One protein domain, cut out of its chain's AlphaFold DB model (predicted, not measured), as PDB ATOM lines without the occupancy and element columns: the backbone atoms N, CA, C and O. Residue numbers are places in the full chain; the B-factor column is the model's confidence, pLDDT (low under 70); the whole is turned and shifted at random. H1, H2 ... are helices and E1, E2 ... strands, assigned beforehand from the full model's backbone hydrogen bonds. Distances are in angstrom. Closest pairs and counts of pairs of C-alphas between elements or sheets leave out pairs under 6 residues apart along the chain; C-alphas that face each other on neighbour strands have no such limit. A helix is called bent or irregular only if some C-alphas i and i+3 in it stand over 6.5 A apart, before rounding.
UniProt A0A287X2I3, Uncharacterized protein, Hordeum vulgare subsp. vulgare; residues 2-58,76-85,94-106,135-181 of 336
ATOM      1  N   TYR A   2      -4.199 -86.615  89.865       24.75
ATOM      2  CA  TYR A   2      -3.522 -87.392  90.897       24.75
ATOM      3  C   TYR A   2      -4.293 -87.248  92.213       24.75
ATOM      4  O   TYR A   2      -4.265 -86.179  92.818       24.75
ATOM      5  N   PHE A   3      -4.962 -88.306  92.667       22.92
ATOM      6  CA  PHE A   3      -5.337 -88.405  94.073       22.92
ATOM      7  C   PHE A   3      -4.125 -88.935  94.832       22.92
ATOM      8  O   PHE A   3      -3.836 -90.129  94.850       22.92
ATOM      9  N   HIS A   4      -3.379 -87.997  95.407       24.41
ATOM     10  CA  HIS A   4      -2.430 -88.261  96.476       24.41
ATOM     11  C   HIS A   4      -3.204 -88.927  97.622       24.41
ATOM     12  O   HIS A   4      -4.058 -88.300  98.250       24.41
ATOM     13  N   ALA A   5      -2.944 -90.212  97.863       30.98
ATOM     14  CA  ALA A   5      -3.500 -90.958  98.982       30.98
ATOM     15  C   ALA A   5      -2.865 -90.461 100.294       30.98
ATOM     16  O   ALA A   5      -1.967 -91.078 100.855       30.98
ATOM     17  N   ILE A   6      -3.313 -89.307 100.785       30.91
ATOM     18  CA  ILE A   6      -2.927 -88.768 102.094       30.91
ATOM     19  C   ILE A   6      -4.024 -89.151 103.092       30.91
ATOM     20  O   ILE A   6      -4.832 -88.331 103.507       30.91
ATOM     21  N   LEU A   7      -4.087 -90.439 103.433       34.44
ATOM     22  CA  LEU A   7      -4.860 -90.977 104.572       34.44
ATOM     23  C   LEU A   7      -4.127 -92.144 105.277       34.44
ATOM     24  O   LEU A   7      -4.683 -92.825 106.139       34.44
ATOM     25  N   HIS A   8      -2.852 -92.347 104.932       50.03
ATOM     26  CA  HIS A   8      -2.019 -93.507 105.270       50.03
ATOM     27  C   HIS A   8      -1.510 -93.606 106.731       50.03
ATOM     28  O   HIS A   8      -1.507 -94.721 107.253       50.03
ATOM     29  N   PRO A   9      -1.173 -92.517 107.460       55.91
ATOM     30  CA  PRO A   9      -0.615 -92.626 108.819       55.91
ATOM     31  C   PRO A   9      -1.595 -93.193 109.856       55.91
ATOM     32  O   PRO A   9      -1.194 -93.704 110.900       55.91
ATOM     33  N   SER A  10      -2.901 -93.095 109.589       70.94
ATOM     34  CA  SER A  10      -3.938 -93.412 110.574       70.94
ATOM     35  C   SER A  10      -4.074 -94.910 110.851       70.94
ATOM     36  O   SER A  10      -4.334 -95.289 111.991       70.94
ATOM     37  N   ILE A  11      -3.892 -95.768 109.842       79.12
ATOM     38  CA  ILE A  11      -4.091 -97.217 109.990       79.12
ATOM     39  C   ILE A  11      -2.872 -97.849 110.666       79.12
ATOM     40  O   ILE A  11      -3.042 -98.642 111.585       79.12
ATOM     41  N   GLU A  12      -1.659 -97.457 110.274       82.38
ATOM     42  CA  GLU A  12      -0.415 -97.927 110.901       82.38
ATOM     43  C   GLU A  12      -0.324 -97.501 112.371       82.38
ATOM     44  O   GLU A  12       0.000 -98.321 113.235       82.38
ATOM     45  N   ALA A  13      -0.681 -96.248 112.679       85.19
ATOM     46  CA  ALA A  13      -0.730 -95.753 114.053       85.19
ATOM     47  C   ALA A  13      -1.809 -96.471 114.880       85.19
ATOM     48  O   ALA A  13      -1.546 -96.879 116.011       85.19
ATOM     49  N   ARG A  14      -3.009 -96.692 114.316       85.12
ATOM     50  CA  ARG A  14      -4.079 -97.460 114.982       85.12
ATOM     51  C   ARG A  14      -3.679 -98.909 115.222       85.12
ATOM     52  O   ARG A  14      -3.926 -99.420 116.308       85.12
ATOM     53  N   PHE A  15      -3.065 -99.559 114.238       86.56
ATOM     54  CA  PHE A  15      -2.566-100.923 114.379       86.56
ATOM     55  C   PHE A  15      -1.497-100.993 115.472       86.56
ATOM     56  O   PHE A  15      -1.597-101.822 116.369       86.56
ATOM     57  N   SER A  16      -0.535-100.069 115.461       88.38
ATOM     58  CA  SER A  16       0.519-100.009 116.478       88.38
ATOM     59  C   SER A  16      -0.043 -99.808 117.885       88.38
ATOM     60  O   SER A  16       0.304-100.564 118.789       88.38
ATOM     61  N   SER A  17      -0.976 -98.867 118.044       90.38
ATOM     62  CA  SER A  17      -1.667 -98.615 119.312       90.38
ATOM     63  C   SER A  17      -2.490 -99.821 119.779       90.38
ATOM     64  O   SER A  17      -2.496-100.136 120.968       90.38
ATOM     65  N   LEU A  18      -3.148-100.543 118.863       89.44
ATOM     66  CA  LEU A  18      -3.900-101.755 119.196       89.44
ATOM     67  C   LEU A  18      -2.982-102.888 119.666       89.44
ATOM     68  O   LEU A  18      -3.333-103.590 120.613       89.44
ATOM     69  N   ILE A  19      -1.813-103.056 119.041       90.94
ATOM     70  CA  ILE A  19      -0.822-104.049 119.474       90.94
ATOM     71  C   ILE A  19      -0.277-103.700 120.861       90.94
ATOM     72  O   ILE A  19      -0.225-104.568 121.725       90.94
ATOM     73  N   GLU A  20       0.073-102.437 121.101       91.94
ATOM     74  CA  GLU A  20       0.575-101.973 122.402       91.94
ATOM     75  C   GLU A  20      -0.481-102.110 123.504       91.94
ATOM     76  O   GLU A  20      -0.178-102.599 124.590       91.94
ATOM     77  N   SER A  21      -1.740-101.778 123.204       91.12
ATOM     78  CA  SER A  21      -2.870-102.001 124.110       91.12
ATOM     79  C   SER A  21      -3.079-103.490 124.398       91.12
ATOM     80  O   SER A  21      -3.244-103.883 125.550       91.12
ATOM     81  N   THR A  22      -3.020-104.348 123.377       90.31
ATOM     82  CA  THR A  22      -3.117-105.807 123.553       90.31
ATOM     83  C   THR A  22      -1.987-106.341 124.434       90.31
ATOM     84  O   THR A  22      -2.256-107.116 125.346       90.31
ATOM     85  N   ALA A  23      -0.749-105.892 124.208       90.81
ATOM     86  CA  ALA A  23       0.408-106.289 125.005       90.81
ATOM     87  C   ALA A  23       0.284-105.837 126.471       90.81
ATOM     88  O   ALA A  23       0.525-106.632 127.375       90.81
ATOM     89  N   ALA A  24      -0.163-104.602 126.723       89.19
ATOM     90  CA  ALA A  24      -0.410-104.107 128.080       89.19
ATOM     91  C   ALA A  24      -1.535-104.883 128.789       89.19
ATOM     92  O   ALA A  24      -1.466-105.140 129.989       89.19
ATOM     93  N   ASN A  25      -2.553-105.308 128.036       89.44
ATOM     94  CA  ASN A  25      -3.668-106.090 128.556       89.44
ATOM     95  C   ASN A  25      -3.315-107.551 128.861       89.44
ATOM     96  O   ASN A  25      -4.164-108.223 129.442       89.44
ATOM     97  N   LEU A  26      -2.107-108.041 128.535       89.00
ATOM     98  CA  LEU A  26      -1.673-109.406 128.876       89.00
ATOM     99  C   LEU A  26      -1.745-109.675 130.391       89.00
ATOM    100  O   LEU A  26      -2.143-110.752 130.814       89.00
ATOM    101  N   ARG A  27      -1.480-108.663 131.222       88.25
ATOM    102  CA  ARG A  27      -1.617-108.740 132.692       88.25
ATOM    103  C   ARG A  27      -3.023-108.388 133.192       88.25
ATOM    104  O   ARG A  27      -3.284-108.309 134.387       88.25
ATOM    105  N   GLY A  28      -3.959-108.157 132.277       85.25
ATOM    106  CA  GLY A  28      -5.301-107.704 132.601       85.25
ATOM    107  C   GLY A  28      -6.141-108.770 133.323       85.25
ATOM    108  O   GLY A  28      -5.955-109.971 133.118       85.25
ATOM    109  N   PRO A  29      -7.163-108.359 134.095       83.25
ATOM    110  CA  PRO A  29      -8.031-109.275 134.846       83.25
ATOM    111  C   PRO A  29      -8.906-110.183 133.964       83.25
ATOM    112  O   PRO A  29      -9.559-111.094 134.461       83.25
ATOM    113  N   HIS A  30      -8.958-109.921 132.655       82.88
ATOM    114  CA  HIS A  30      -9.786-110.662 131.700       82.88
ATOM    115  C   HIS A  30      -9.000-111.778 131.009       82.88
ATOM    116  O   HIS A  30      -9.563-112.480 130.171       82.88
ATOM    117  N   LEU A  31      -7.712-111.937 131.316       89.19
ATOM    118  CA  LEU A  31      -6.899-113.019 130.787       89.19
ATOM    119  C   LEU A  31      -6.594-114.042 131.871       89.19
ATOM    120  O   LEU A  31      -6.305-113.708 133.022       89.19
ATOM    121  N   SER A  32      -6.658-115.300 131.462       90.88
ATOM    122  CA  SER A  32      -6.291-116.447 132.274       90.88
ATOM    123  C   SER A  32      -5.289-117.302 131.508       90.88
ATOM    124  O   SER A  32      -5.376-117.432 130.288       90.88
ATOM    125  N   TYR A  33      -4.368-117.920 132.230       92.19
ATOM    126  CA  TYR A  33      -3.346-118.810 131.701       92.19
ATOM    127  C   TYR A  33      -3.629-120.206 132.233       92.19
ATOM    128  O   TYR A  33      -3.520-120.449 133.434       92.19
ATOM    129  N   LEU A  34      -4.054-121.101 131.346       92.38
ATOM    130  CA  LEU A  34      -4.212-122.516 131.651       92.38
ATOM    131  C   LEU A  34      -2.856-123.191 131.460       92.38
ATOM    132  O   LEU A  34      -2.320-123.178 130.356       92.38
ATOM    133  N   VAL A  35      -2.315-123.749 132.534       90.69
ATOM    134  CA  VAL A  35      -1.049-124.477 132.554       90.69
ATOM    135  C   VAL A  35      -1.343-125.967 132.637       90.69
ATOM    136  O   VAL A  35      -2.075-126.400 133.529       90.69
ATOM    137  N   GLU A  36      -0.756-126.741 131.734       88.56
ATOM    138  CA  GLU A  36      -0.939-128.185 131.619       88.56
ATOM    139  C   GLU A  36       0.424-128.870 131.458       88.56
ATOM    140  O   GLU A  36       1.257-128.447 130.655       88.56
ATOM    141  N   GLY A  37       0.669-129.928 132.234       81.25
ATOM    142  CA  GLY A  37       1.842-130.784 132.043       81.25
ATOM    143  C   GLY A  37       1.746-131.634 130.764       81.25
ATOM    144  O   GLY A  37       0.654-131.779 130.203       81.25
ATOM    145  N   PRO A  38       2.860-132.229 130.297       74.00
ATOM    146  CA  PRO A  38       2.851-133.122 129.144       74.00
ATOM    147  C   PRO A  38       1.880-134.288 129.362       74.00
ATOM    148  O   PRO A  38       1.786-134.871 130.445       74.00
ATOM    149  N   THR A  39       1.144-134.646 128.314       61.94
ATOM    150  CA  THR A  39       0.193-135.757 128.340       61.94
ATOM    151  C   THR A  39       0.938-137.092 128.319       61.94
ATOM    152  O   THR A  39       1.173-137.687 127.268       61.94
ATOM    153  N   ALA A  40       1.311-137.599 129.497       53.47
ATOM    154  CA  ALA A  40       1.688-138.999 129.636       53.47
ATOM    155  C   ALA A  40       0.473-139.899 129.333       53.47
ATOM    156  O   ALA A  40      -0.683-139.521 129.524       53.47
ATOM    157  N   THR A  41       0.737-141.086 128.792       49.88
ATOM    158  CA  THR A  41      -0.262-142.091 128.404       49.88
ATOM    159  C   THR A  41      -1.306-142.337 129.497       49.88
ATOM    160  O   THR A  41      -0.909-142.726 130.583       49.88
ATOM    161  N   CYS A  42      -2.588-142.147 129.152       46.19
ATOM    162  CA  CYS A  42      -3.891-142.551 129.734       46.19
ATOM    163  C   CYS A  42      -4.109-142.788 131.255       46.19
ATOM    164  O   CYS A  42      -5.262-142.706 131.668       46.19
ATOM    165  N   ASP A  43      -3.094-143.050 132.075       46.44
ATOM    166  CA  ASP A  43      -3.229-143.526 133.461       46.44
ATOM    167  C   ASP A  43      -2.570-142.621 134.523       46.44
ATOM    168  O   ASP A  43      -2.666-142.915 135.713       46.44
ATOM    169  N   GLU A  44      -1.941-141.499 134.149       52.41
ATOM    170  CA  GLU A  44      -1.373-140.547 135.119       52.41
ATOM    171  C   GLU A  44      -2.259-139.304 135.289       52.41
ATOM    172  O   GLU A  44      -2.762-138.721 134.328       52.41
ATOM    173  N   SER A  45      -2.475-138.890 136.541       51.78
ATOM    174  CA  SER A  45      -3.268-137.709 136.881       51.78
ATOM    175  C   SER A  45      -2.631-136.443 136.301       51.78
ATOM    176  O   SER A  45      -1.578-136.012 136.769       51.78
ATOM    177  N   HIS A  46      -3.282-135.830 135.312       63.28
ATOM    178  CA  HIS A  46      -2.846-134.562 134.733       63.28
ATOM    179  C   HIS A  46      -2.889-133.448 135.785       63.28
ATOM    180  O   HIS A  46      -3.952-133.135 136.326       63.28
ATOM    181  N   HIS A  47      -1.738-132.838 136.068       72.00
ATOM    182  CA  HIS A  47      -1.697-131.617 136.860       72.00
ATOM    183  C   HIS A  47      -2.012-130.429 135.944       72.00
ATOM    184  O   HIS A  47      -1.290-130.178 134.976       72.00
ATOM    185  N   SER A  48      -3.110-129.726 136.227       85.38
ATOM    186  CA  SER A  48      -3.485-128.499 135.529       85.38
ATOM    187  C   SER A  48      -3.824-127.393 136.521       85.38
ATOM    188  O   SER A  48      -4.413-127.630 137.577       85.38
ATOM    189  N   VAL A  49      -3.416-126.169 136.190       89.19
ATOM    190  CA  VAL A  49      -3.613-124.981 137.029       89.19
ATOM    191  C   VAL A  49      -4.060-123.819 136.153       89.19
ATOM    192  O   VAL A  49      -3.567-123.640 135.044       89.19
ATOM    193  N   ILE A  50      -4.994-123.011 136.654       89.50
ATOM    194  CA  ILE A  50      -5.408-121.763 136.008       89.50
ATOM    195  C   ILE A  50      -4.852-120.595 136.816       89.50
ATOM    196  O   ILE A  50      -5.137-120.461 138.005       89.50
ATOM    197  N   LEU A  51      -4.088-119.735 136.152       88.56
ATOM    198  CA  LEU A  51      -3.575-118.486 136.701       88.56
ATOM    199  C   LEU A  51      -4.355-117.312 136.106       88.56
ATOM    200  O   LEU A  51      -4.687-117.321 134.923       88.56
ATOM    201  N   HIS A  52      -4.639-116.290 136.907       87.19
ATOM    202  CA  HIS A  52      -5.333-115.085 136.450       87.19
ATOM    203  C   HIS A  52      -4.348-113.928 136.296       87.19
ATOM    204  O   HIS A  52      -3.533-113.707 137.189       87.19
ATOM    205  N   GLY A  53      -4.445-113.181 135.191       80.25
ATOM    206  CA  GLY A  53      -3.490-112.124 134.837       80.25
ATOM    207  C   GLY A  53      -3.283-111.077 135.935       80.25
ATOM    208  O   GLY A  53      -2.150-110.726 136.238       80.25
ATOM    209  N   ASN A  54      -4.358-110.667 136.613       79.69
ATOM    210  CA  ASN A  54      -4.314-109.678 137.696       79.69
ATOM    211  C   ASN A  54      -3.571-110.138 138.962       79.69
ATOM    212  O   ASN A  54      -3.182-109.302 139.771       79.69
ATOM    213  N   ASN A  55      -3.400-111.445 139.160       79.38
ATOM    214  CA  ASN A  55      -2.682-111.989 140.312       79.38
ATOM    215  C   ASN A  55      -1.171-112.118 140.040       79.38
ATOM    216  O   ASN A  55      -0.411-112.415 140.957       79.38
ATOM    217  N   LEU A  56      -0.734-111.897 138.793       77.81
ATOM    218  CA  LEU A  56       0.658-112.056 138.360       77.81
ATOM    219  C   LEU A  56       1.510-110.786 138.547       77.81
ATOM    220  O   LEU A  56       2.730-110.852 138.410       77.81
ATOM    221  N   ASP A  57       0.901-109.651 138.907       61.19
ATOM    222  CA  ASP A  57       1.595-108.371 139.145       61.19
ATOM    223  C   ASP A  57       2.332-108.297 140.496       61.19
ATOM    224  O   ASP A  57       3.081-107.355 140.756       61.19
ATOM    225  N   SER A  58       2.138-109.284 141.372       51.12
ATOM    226  CA  SER A  58       2.531-109.225 142.785       51.12
ATOM    227  C   SER A  58       3.568-110.278 143.182       51.12
ATOM    228  O   SER A  58       3.406-110.957 144.192       51.12
ATOM    229  N   VAL A  76       3.202-123.886 143.616       82.88
ATOM    230  CA  VAL A  76       3.328-124.936 142.600       82.88
ATOM    231  C   VAL A  76       4.550-124.615 141.748       82.88
ATOM    232  O   VAL A  76       4.627-123.550 141.132       82.88
ATOM    233  N   SER A  77       5.520-125.522 141.747       86.19
ATOM    234  CA  SER A  77       6.756-125.391 140.978       86.19
ATOM    235  C   SER A  77       6.579-125.955 139.567       86.19
ATOM    236  O   SER A  77       5.732-126.821 139.341       86.19
ATOM    237  N   CYS A  78       7.397-125.524 138.601       83.81
ATOM    238  CA  CYS A  78       7.407-126.112 137.256       83.81
ATOM    239  C   CYS A  78       7.645-127.636 137.282       83.81
ATOM    240  O   CYS A  78       7.036-128.368 136.503       83.81
ATOM    241  N   SER A  79       8.471-128.126 138.213       82.19
ATOM    242  CA  SER A  79       8.728-129.555 138.424       82.19
ATOM    243  C   SER A  79       7.474-130.378 138.723       82.19
ATOM    244  O   SER A  79       7.435-131.554 138.377       82.19
ATOM    245  N   ASP A  80       6.449-129.780 139.336       83.00
ATOM    246  CA  ASP A  80       5.228-130.491 139.742       83.00
ATOM    247  C   ASP A  80       4.373-130.923 138.539       83.00
ATOM    248  O   ASP A  80       3.508-131.790 138.665       83.00
ATOM    249  N   PHE A  81       4.619-130.330 137.368       80.19
ATOM    250  CA  PHE A  81       3.929-130.653 136.120       80.19
ATOM    251  C   PHE A  81       4.646-131.721 135.292       80.19
ATOM    252  O   PHE A  81       4.070-132.201 134.318       80.19
ATOM    253  N   LEU A  82       5.887-132.084 135.635       76.75
ATOM    254  CA  LEU A  82       6.713-132.991 134.841       76.75
ATOM    255  C   LEU A  82       6.771-134.392 135.477       76.75
ATOM    256  O   LEU A  82       6.849-134.516 136.702       76.75
ATOM    257  N   PRO A  83       6.748-135.470 134.671       67.19
ATOM    258  CA  PRO A  83       6.843-136.829 135.190       67.19
ATOM    259  C   PRO A  83       8.205-137.063 135.864       67.19
ATOM    260  O   PRO A  83       9.251-136.628 135.389       67.19
ATOM    261  N   THR A  84       8.207-137.802 136.975       56.91
ATOM    262  CA  THR A  84       9.339-137.903 137.921       56.91
ATOM    263  C   THR A  84      10.605-138.582 137.380       56.91
ATOM    264  O   THR A  84      11.619-138.591 138.077       56.91
ATOM    265  N   LYS A  85      10.594-139.177 136.178       52.78
ATOM    266  CA  LYS A  85      11.751-139.913 135.634       52.78
ATOM    267  C   LYS A  85      11.796-139.941 134.106       52.78
ATOM    268  O   LYS A  85      11.241-140.869 133.527       52.78
ATOM    269  N   GLU A  94      12.421-135.258 119.058       46.91
ATOM    270  CA  GLU A  94      11.117-135.804 118.654       46.91
ATOM    271  C   GLU A  94      10.019-135.614 119.707       46.91
ATOM    272  O   GLU A  94       8.856-135.578 119.325       46.91
ATOM    273  N   ASN A  95      10.342-135.449 120.999       50.09
ATOM    274  CA  ASN A  95       9.351-135.158 122.041       50.09
ATOM    275  C   ASN A  95       9.984-134.342 123.179       50.09
ATOM    276  O   ASN A  95      10.645-134.902 124.053       50.09
ATOM    277  N   ALA A  96       9.787-133.024 123.191       53.81
ATOM    278  CA  ALA A  96      10.118-132.221 124.364       53.81
ATOM    279  C   ALA A  96       8.989-132.352 125.400       53.81
ATOM    280  O   ALA A  96       7.839-132.029 125.092       53.81
ATOM    281  N   ASP A  97       9.319-132.807 126.613       66.06
ATOM    282  CA  ASP A  97       8.440-132.760 127.787       66.06
ATOM    283  C   ASP A  97       8.203-131.285 128.159       66.06
ATOM    284  O   ASP A  97       8.896-130.699 128.989       66.06
ATOM    285  N   ALA A  98       7.275-130.643 127.452       79.81
ATOM    286  CA  ALA A  98       6.983-129.226 127.581       79.81
ATOM    287  C   ALA A  98       5.711-129.013 128.403       79.81
ATOM    288  O   ALA A  98       4.701-129.688 128.199       79.81
ATOM    289  N   ILE A  99       5.754-128.033 129.303       87.31
ATOM    290  CA  ILE A  99       4.558-127.513 129.965       87.31
ATOM    291  C   ILE A  99       3.818-126.649 128.943       87.31
ATOM    292  O   ILE A  99       4.363-125.663 128.439       87.31
ATOM    293  N   GLN A 100       2.581-127.015 128.629       90.06
ATOM    294  CA  GLN A 100       1.736-126.251 127.728       90.06
ATOM    295  C   GLN A 100       1.043-125.130 128.500       90.06
ATOM    296  O   GLN A 100       0.431-125.356 129.541       90.06
ATOM    297  N   ILE A 101       1.119-123.910 127.966       91.62
ATOM    298  CA  ILE A 101       0.432-122.749 128.530       91.62
ATOM    299  C   ILE A 101      -0.511-122.184 127.476       91.62
ATOM    300  O   ILE A 101      -0.085-121.657 126.450       91.62
ATOM    301  N   THR A 102      -1.808-122.279 127.745       92.75
ATOM    302  CA  THR A 102      -2.861-121.767 126.873       92.75
ATOM    303  C   THR A 102      -3.387-120.443 127.424       92.75
ATOM    304  O   THR A 102      -3.897-120.376 128.543       92.75
ATOM    305  N   VAL A 103      -3.288-119.379 126.623       92.00
ATOM    306  CA  VAL A 103      -3.829-118.057 126.965       92.00
ATOM    307  C   VAL A 103      -5.314-118.008 126.619       92.00
ATOM    308  O   VAL A 103      -5.706-118.192 125.467       92.00
ATOM    309  N   LEU A 104      -6.148-117.740 127.617       90.06
ATOM    310  CA  LEU A 104      -7.601-117.706 127.508       90.06
ATOM    311  C   LEU A 104      -8.126-116.311 127.846       90.06
ATOM    312  O   LEU A 104      -7.692-115.681 128.807       90.06
ATOM    313  N   SER A 105      -9.114-115.844 127.082       85.12
ATOM    314  CA  SER A 105      -9.851-114.621 127.395       85.12
ATOM    315  C   SER A 105     -11.140-114.958 128.134       85.12
ATOM    316  O   SER A 105     -12.042-115.596 127.588       85.12
ATOM    317  N   ASN A 106     -11.234-114.518 129.384       78.31
ATOM    318  CA  ASN A 106     -12.424-114.645 130.202       78.31
ATOM    319  C   ASN A 106     -13.407-113.507 129.898       78.31
ATOM    320  O   ASN A 106     -13.312-112.408 130.439       78.31
ATOM    321  N   ILE A 135      -6.936-108.599 110.992       82.69
ATOM    322  CA  ILE A 135      -5.572-109.133 111.009       82.69
ATOM    323  C   ILE A 135      -5.537-110.222 112.071       82.69
ATOM    324  O   ILE A 135      -5.809-109.956 113.238       82.69
ATOM    325  N   ASN A 136      -5.202-111.438 111.652       85.62
ATOM    326  CA  ASN A 136      -5.074-112.580 112.543       85.62
ATOM    327  C   ASN A 136      -3.591-112.810 112.828       85.62
ATOM    328  O   ASN A 136      -2.823-113.071 111.904       85.62
ATOM    329  N   LEU A 137      -3.196-112.708 114.096       88.50
ATOM    330  CA  LEU A 137      -1.832-112.974 114.543       88.50
ATOM    331  C   LEU A 137      -1.821-114.275 115.336       88.50
ATOM    332  O   LEU A 137      -2.499-114.379 116.357       88.50
ATOM    333  N   LYS A 138      -1.059-115.263 114.863       91.19
ATOM    334  CA  LYS A 138      -0.796-116.476 115.634       91.19
ATOM    335  C   LYS A 138       0.352-116.190 116.600       91.19
ATOM    336  O   LYS A 138       1.466-115.930 116.151       91.19
ATOM    337  N   LEU A 139       0.068-116.256 117.898       92.62
ATOM    338  CA  LEU A 139       1.086-116.200 118.940       92.62
ATOM    339  C   LEU A 139       1.456-117.620 119.371       92.62
ATOM    340  O   LEU A 139       0.574-118.449 119.580       92.62
ATOM    341  N   ASP A 140       2.753-117.881 119.453       93.69
ATOM    342  CA  ASP A 140       3.341-119.162 119.850       93.69
ATOM    343  C   ASP A 140       4.768-118.879 120.323       93.69
ATOM    344  O   ASP A 140       5.602-118.391 119.550       93.69
ATOM    345  N   ILE A 141       5.034-119.092 121.605       93.94
ATOM    346  CA  ILE A 141       6.327-118.787 122.209       93.94
ATOM    347  C   ILE A 141       6.853-120.011 122.936       93.94
ATOM    348  O   ILE A 141       6.098-120.774 123.532       93.94
ATOM    349  N   LEU A 142       8.173-120.149 122.931       91.62
ATOM    350  CA  LEU A 142       8.867-121.202 123.645       91.62
ATOM    351  C   LEU A 142       9.811-120.562 124.659       91.62
ATOM    352  O   LEU A 142      10.680-119.775 124.284       91.62
ATOM    353  N   CYS A 143       9.622-120.896 125.933       89.88
ATOM    354  CA  CYS A 143      10.407-120.372 127.048       89.88
ATOM    355  C   CYS A 143      11.171-121.503 127.741       89.88
ATOM    356  O   CYS A 143      10.680-122.625 127.825       89.88
ATOM    357  N   TYR A 144      12.355-121.181 128.264       87.06
ATOM    358  CA  TYR A 144      13.185-122.084 129.063       87.06
ATOM    359  C   TYR A 144      13.252-121.564 130.486       87.06
ATOM    360  O   TYR A 144      13.460-120.371 130.700       87.06
ATOM    361  N   THR A 145      13.084-122.457 131.453       87.00
ATOM    362  CA  THR A 145      13.106-122.117 132.875       87.00
ATOM    363  C   THR A 145      13.742-123.234 133.697       87.00
ATOM    364  O   THR A 145      13.861-124.366 133.230       87.00
ATOM    365  N   SER A 146      14.153-122.906 134.925       85.62
ATOM    366  CA  SER A 146      14.530-123.904 135.925       85.62
ATOM    367  C   SER A 146      13.302-124.686 136.398       85.62
ATOM    368  O   SER A 146      12.208-124.130 136.500       85.62
ATOM    369  N   MET A 147      13.514-125.955 136.746       84.06
ATOM    370  CA  MET A 147      12.493-126.847 137.308       84.06
ATOM    371  C   MET A 147      11.960-126.340 138.651       84.06
ATOM    372  O   MET A 147      10.808-126.596 138.983       84.06
ATOM    373  N   ASP A 148      12.788-125.602 139.392       85.62
ATOM    374  CA  ASP A 148      12.472-125.082 140.726       85.62
ATOM    375  C   ASP A 148      11.762-123.719 140.688       85.62
ATOM    376  O   ASP A 148      11.438-123.156 141.736       85.62
ATOM    377  N   LEU A 149      11.574-123.135 139.495       88.81
ATOM    378  CA  LEU A 149      10.914-121.839 139.383       88.81
ATOM    379  C   LEU A 149       9.403-122.010 139.629       88.81
ATOM    380  O   LEU A 149       8.780-122.876 139.007       88.81
ATOM    381  N   PRO A 150       8.787-121.171 140.481       90.69
ATOM    382  CA  PRO A 150       7.339-121.131 140.617       90.69
ATOM    383  C   PRO A 150       6.654-120.824 139.280       90.69
ATOM    384  O   PRO A 150       7.106-119.969 138.512       90.69
ATOM    385  N   ILE A 151       5.552-121.523 139.001       89.75
ATOM    386  CA  ILE A 151       4.881-121.435 137.699       89.75
ATOM    387  C   ILE A 151       4.277-120.051 137.430       89.75
ATOM    388  O   ILE A 151       4.287-119.574 136.299       89.75
ATOM    389  N   ASP A 152       3.786-119.380 138.467       89.62
ATOM    390  CA  ASP A 152       3.268-118.015 138.405       89.62
ATOM    391  C   ASP A 152       4.357-117.005 138.023       89.62
ATOM    392  O   ASP A 152       4.139-116.168 137.146       89.62
ATOM    393  N   VAL A 153       5.553-117.145 138.599       90.50
ATOM    394  CA  VAL A 153       6.732-116.352 138.230       90.50
ATOM    395  C   VAL A 153       7.143-116.644 136.789       90.50
ATOM    396  O   VAL A 153       7.380-115.709 136.028       90.50
ATOM    397  N   ALA A 154       7.161-117.915 136.374       92.00
ATOM    398  CA  ALA A 154       7.466-118.285 134.991       92.00
ATOM    399  C   ALA A 154       6.483-117.638 133.996       92.00
ATOM    400  O   ALA A 154       6.897-117.100 132.967       92.00
ATOM    401  N   VAL A 155       5.183-117.629 134.305       92.50
ATOM    402  CA  VAL A 155       4.183-116.976 133.449       92.50
ATOM    403  C   VAL A 155       4.364-115.455 133.440       92.50
ATOM    404  O   VAL A 155       4.353-114.847 132.368       92.50
ATOM    405  N   SER A 156       4.564-114.836 134.603       92.44
ATOM    406  CA  SER A 156       4.652-113.375 134.725       92.44
ATOM    407  C   SER A 156       5.915-112.776 134.096       92.44
ATOM    408  O   SER A 156       5.840-111.731 133.440       92.44
ATOM    409  N   GLU A 157       7.056-113.452 134.261       92.25
ATOM    410  CA  GLU A 157       8.383-112.938 133.897       92.25
ATOM    411  C   GLU A 157       8.925-113.505 132.577       92.25
ATOM    412  O   GLU A 157       9.798-112.889 131.970       92.25
ATOM    413  N   LEU A 158       8.417-114.646 132.092       93.06
ATOM    414  CA  LEU A 158       8.876-115.247 130.828       93.06
ATOM    415  C   LEU A 158       7.779-115.238 129.761       93.06
ATOM    416  O   LEU A 158       7.978-114.706 128.669       93.06
ATOM    417  N   VAL A 159       6.602-115.790 130.072       94.25
ATOM    418  CA  VAL A 159       5.530-115.979 129.078       94.25
ATOM    419  C   VAL A 159       4.934-114.641 128.647       94.25
ATOM    420  O   VAL A 159       4.838-114.361 127.454       94.25
ATOM    421  N   ILE A 160       4.540-113.792 129.599       93.94
ATOM    422  CA  ILE A 160       3.917-112.498 129.290       93.94
ATOM    423  C   ILE A 160       4.866-111.580 128.499       93.94
ATOM    424  O   ILE A 160       4.449-111.094 127.441       93.94
ATOM    425  N   PRO A 161       6.127-111.364 128.928       94.56
ATOM    426  CA  PRO A 161       7.084-110.588 128.145       94.56
ATOM    427  C   PRO A 161       7.364-111.217 126.780       94.56
ATOM    428  O   PRO A 161       7.360-110.505 125.780       94.56
ATOM    429  N   GLY A 162       7.493-112.547 126.699       94.44
ATOM    430  CA  GLY A 162       7.697-113.250 125.431       94.44
ATOM    431  C   GLY A 162       6.560-113.029 124.426       94.44
ATOM    432  O   GLY A 162       6.811-112.802 123.241       94.44
ATOM    433  N   LEU A 163       5.304-113.032 124.887       95.38
ATOM    434  CA  LEU A 163       4.137-112.731 124.049       95.38
ATOM    435  C   LEU A 163       4.140-111.269 123.586       95.38
ATOM    436  O   LEU A 163       3.851-110.989 122.419       95.38
ATOM    437  N   ALA A 164       4.481-110.333 124.476       94.75
ATOM    438  CA  ALA A 164       4.593-108.914 124.145       94.75
ATOM    439  C   ALA A 164       5.711-108.649 123.117       94.75
ATOM    440  O   ALA A 164       5.509-107.900 122.153       94.75
ATOM    441  N   ASP A 165       6.857-109.310 123.269       94.75
ATOM    442  CA  ASP A 165       7.979-109.232 122.337       94.75
ATOM    443  C   ASP A 165       7.601-109.798 120.970       94.75
ATOM    444  O   ASP A 165       7.824-109.146 119.946       94.75
ATOM    445  N   GLN A 166       6.951-110.965 120.931       94.94
ATOM    446  CA  GLN A 166       6.463-111.544 119.681       94.94
ATOM    447  C   GLN A 166       5.467-110.615 118.979       94.94
ATOM    448  O   GLN A 166       5.604-110.373 117.778       94.94
ATOM    449  N   LEU A 167       4.513-110.034 119.712       93.88
ATOM    450  CA  LEU A 167       3.585-109.031 119.187       93.88
ATOM    451  C   LEU A 167       4.323-107.820 118.595       93.88
ATOM    452  O   LEU A 167       3.981-107.354 117.506       93.88
ATOM    453  N   SER A 168       5.364-107.329 119.270       93.06
ATOM    454  CA  SER A 168       6.199-106.218 118.796       93.06
ATOM    455  C   SER A 168       6.979-106.570 117.523       93.06
ATOM    456  O   SER A 168       7.053-105.762 116.591       93.06
ATOM    457  N   VAL A 169       7.519-107.790 117.436       92.38
ATOM    458  CA  VAL A 169       8.209-108.294 116.238       92.38
ATOM    459  C   VAL A 169       7.232-108.439 115.071       92.38
ATOM    460  O   VAL A 169       7.503-107.929 113.982       92.38
ATOM    461  N   MET A 170       6.070-109.058 115.294       91.62
ATOM    462  CA  MET A 170       5.029-109.198 114.272       91.62
ATOM    463  C   MET A 170       4.504-107.834 113.822       91.62
ATOM    464  O   MET A 170       4.322-107.621 112.627       91.62
ATOM    465  N   LYS A 171       4.346-106.865 114.734       90.44
ATOM    466  CA  LYS A 171       4.007-105.478 114.379       90.44
ATOM    467  C   LYS A 171       4.996-104.931 113.352       90.44
ATOM    468  O   LYS A 171       4.577-104.499 112.283       90.44
ATOM    469  N   LYS A 172       6.299-104.992 113.640       89.12
ATOM    470  CA  LYS A 172       7.347-104.483 112.736       89.12
ATOM    471  C   LYS A 172       7.328-105.174 111.370       89.12
ATOM    472  O   LYS A 172       7.515-104.501 110.365       89.12
ATOM    473  N   ALA A 173       7.072-106.481 111.338       86.56
ATOM    474  CA  ALA A 173       7.015-107.255 110.098       86.56
ATOM    475  C   ALA A 173       5.778-106.942 109.235       86.56
ATOM    476  O   ALA A 173       5.841-107.040 108.015       86.56
ATOM    477  N   ILE A 174       4.653-106.564 109.851       86.25
ATOM    478  CA  ILE A 174       3.376-106.355 109.151       86.25
ATOM    479  C   ILE A 174       3.155-104.886 108.768       86.25
ATOM    480  O   ILE A 174       2.507-104.620 107.756       86.25
ATOM    481  N   VAL A 175       3.682-103.930 109.546       83.25
ATOM    482  CA  VAL A 175       3.430-102.486 109.358       83.25
ATOM    483  C   VAL A 175       3.703-102.033 107.920       83.25
ATOM    484  O   VAL A 175       2.870-101.334 107.354       83.25
ATOM    485  N   SER A 176       4.790-102.494 107.293       74.62
ATOM    486  CA  SER A 176       5.141-102.118 105.914       74.62
ATOM    487  C   SER A 176       4.238-102.725 104.834       74.62
ATOM    488  O   SER A 176       4.180-102.202 103.724       74.62
ATOM    489  N   GLU A 177       3.533-103.824 105.123       78.00
ATOM    490  CA  GLU A 177       2.708-104.550 104.142       78.00
ATOM    491  C   GLU A 177       1.201-104.349 104.344       78.00
ATOM    492  O   GLU A 177       0.418-104.693 103.463       78.00
ATOM    493  N   LEU A 178       0.781-103.710 105.440       74.81
ATOM    494  CA  LEU A 178      -0.609-103.560 105.898       74.81
ATOM    495  C   LEU A 178      -1.611-103.080 104.822       74.81
ATOM    496  O   LEU A 178      -2.825-103.326 104.901       74.81
ATOM    497  N   LEU A 179      -1.121-102.330 103.835       67.75
ATOM    498  CA  LEU A 179      -1.915-101.708 102.778       67.75
ATOM    499  C   LEU A 179      -1.880-102.469 101.455       67.75
ATOM    500  O   LEU A 179      -2.852-102.385 100.708       67.75
ATOM    501  N   THR A 180      -0.813-103.219 101.187       71.56
ATOM    502  CA  THR A 180      -0.605-103.920  99.917       71.56
ATOM    503  C   THR A 180      -1.101-105.356  99.987       71.56
ATOM    504  O   THR A 180      -1.757-105.814  99.053       71.56
ATOM    505  N   GLN A 181      -0.821-106.067 101.083       70.06
ATOM    506  CA  GLN A 181      -1.178-107.473 101.270       70.06
ATOM    507  C   GLN A 181      -1.379-107.799 102.760       70.06
ATOM    508  O   GLN A 181      -0.884-107.102 103.636       70.06
TER     509      GLN A 181
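Overview. This is residues 2 to 58, 76 to 85, 94 to 106 and 135 to 181 of the 336 residues of an uncharacterized protein of Hordeum vulgare subsp. vulgare (UniProt A0A287X2I3). Two long helices, H1 and H3, lie side by side and run opposite ways along the longest axis, and a small sheet of three strands sits at one end of the pair. The first part of H3, residues 151 to 160, covers one face of that sheet; residues 2 to 7 stick out as a free tail before H1. The printed part has 127 residues, with three named helices and three named strands in the order H1 E1 E2 H2 E3 H3. The sheet runs E2 E1 E3, antiparallel throughout, and the class is mixed, helices and strands. The whole is loose, with a radius of gyration of the C-alphas of 18.7 A, and elongated, spanning 70 by 36 by 24 A.

Arrangement. H1, residues 9 to 27, touches H3, residues 151 to 175, at a shallow tilt of 8 degrees, opposite ways; their closest C-alphas, of Ala 23 and Ala 164, are 5.0 A apart. With residues 25 to 27, H1 only grazes the sheet. E1, residues 31 to 36, and E2, residues 48 to 52, form an antiparallel hairpin, at 162 degrees, with N 33 and O 51 within hydrogen-bond range at 2.8 A. H2, residues 78 to 81, only grazes the sheet, is apart from H1, and is close to but not clearly touching H3, the closest C-alphas, of Cys 78 and Ile 151, being 5.3 A apart. E3, residues 100 to 105, is the other antiparallel neighbour of E1, at 156 degrees, with N 32 and O 104 at 2.9 A. H3 is on one face of the sheet, giving two layers, helix and sheet, at a height over the sheet of 8.6 A. It lies over E1 and only just over E2 and E3, with 3 C-alphas on each, and runs across the strands at 64 degrees to E1 on the local plane. Of the O i to N i+4 pairs, 14 of 15 in H1 and 19 of 21 in H3 are within hydrogen-bond range; H2 is too short for one.

Along the chain. H1 begins at C-alpha 9, (-0.615, -92.626, 108.819), and is 28.8 A long; it is only just irregular, C-alphas 24 and 27 being 6.6 A apart. E1 measures 16.3 A, E2 13.6 A, H2 5.8 A and E3 16.4 A. H3 measures 34.1 A and ends at C-alpha 175, (3.430, -102.486, 109.358).

Size, cuts and confidence. The C-alphas farthest apart, of Tyr 2 and Lys 85, are 70.7 A apart. The gaps across the cuts are 15.7 A from C-alpha 58 to 76, 17.5 A from 85 to 94 and 21.1 A from 106 to 135. The link H1 to E1 is tight, and E1 to E2 is long. Mean pLDDT of the printed part is 79.3; 26 residues are under 70, among them 2 to 9 and 39 to 46.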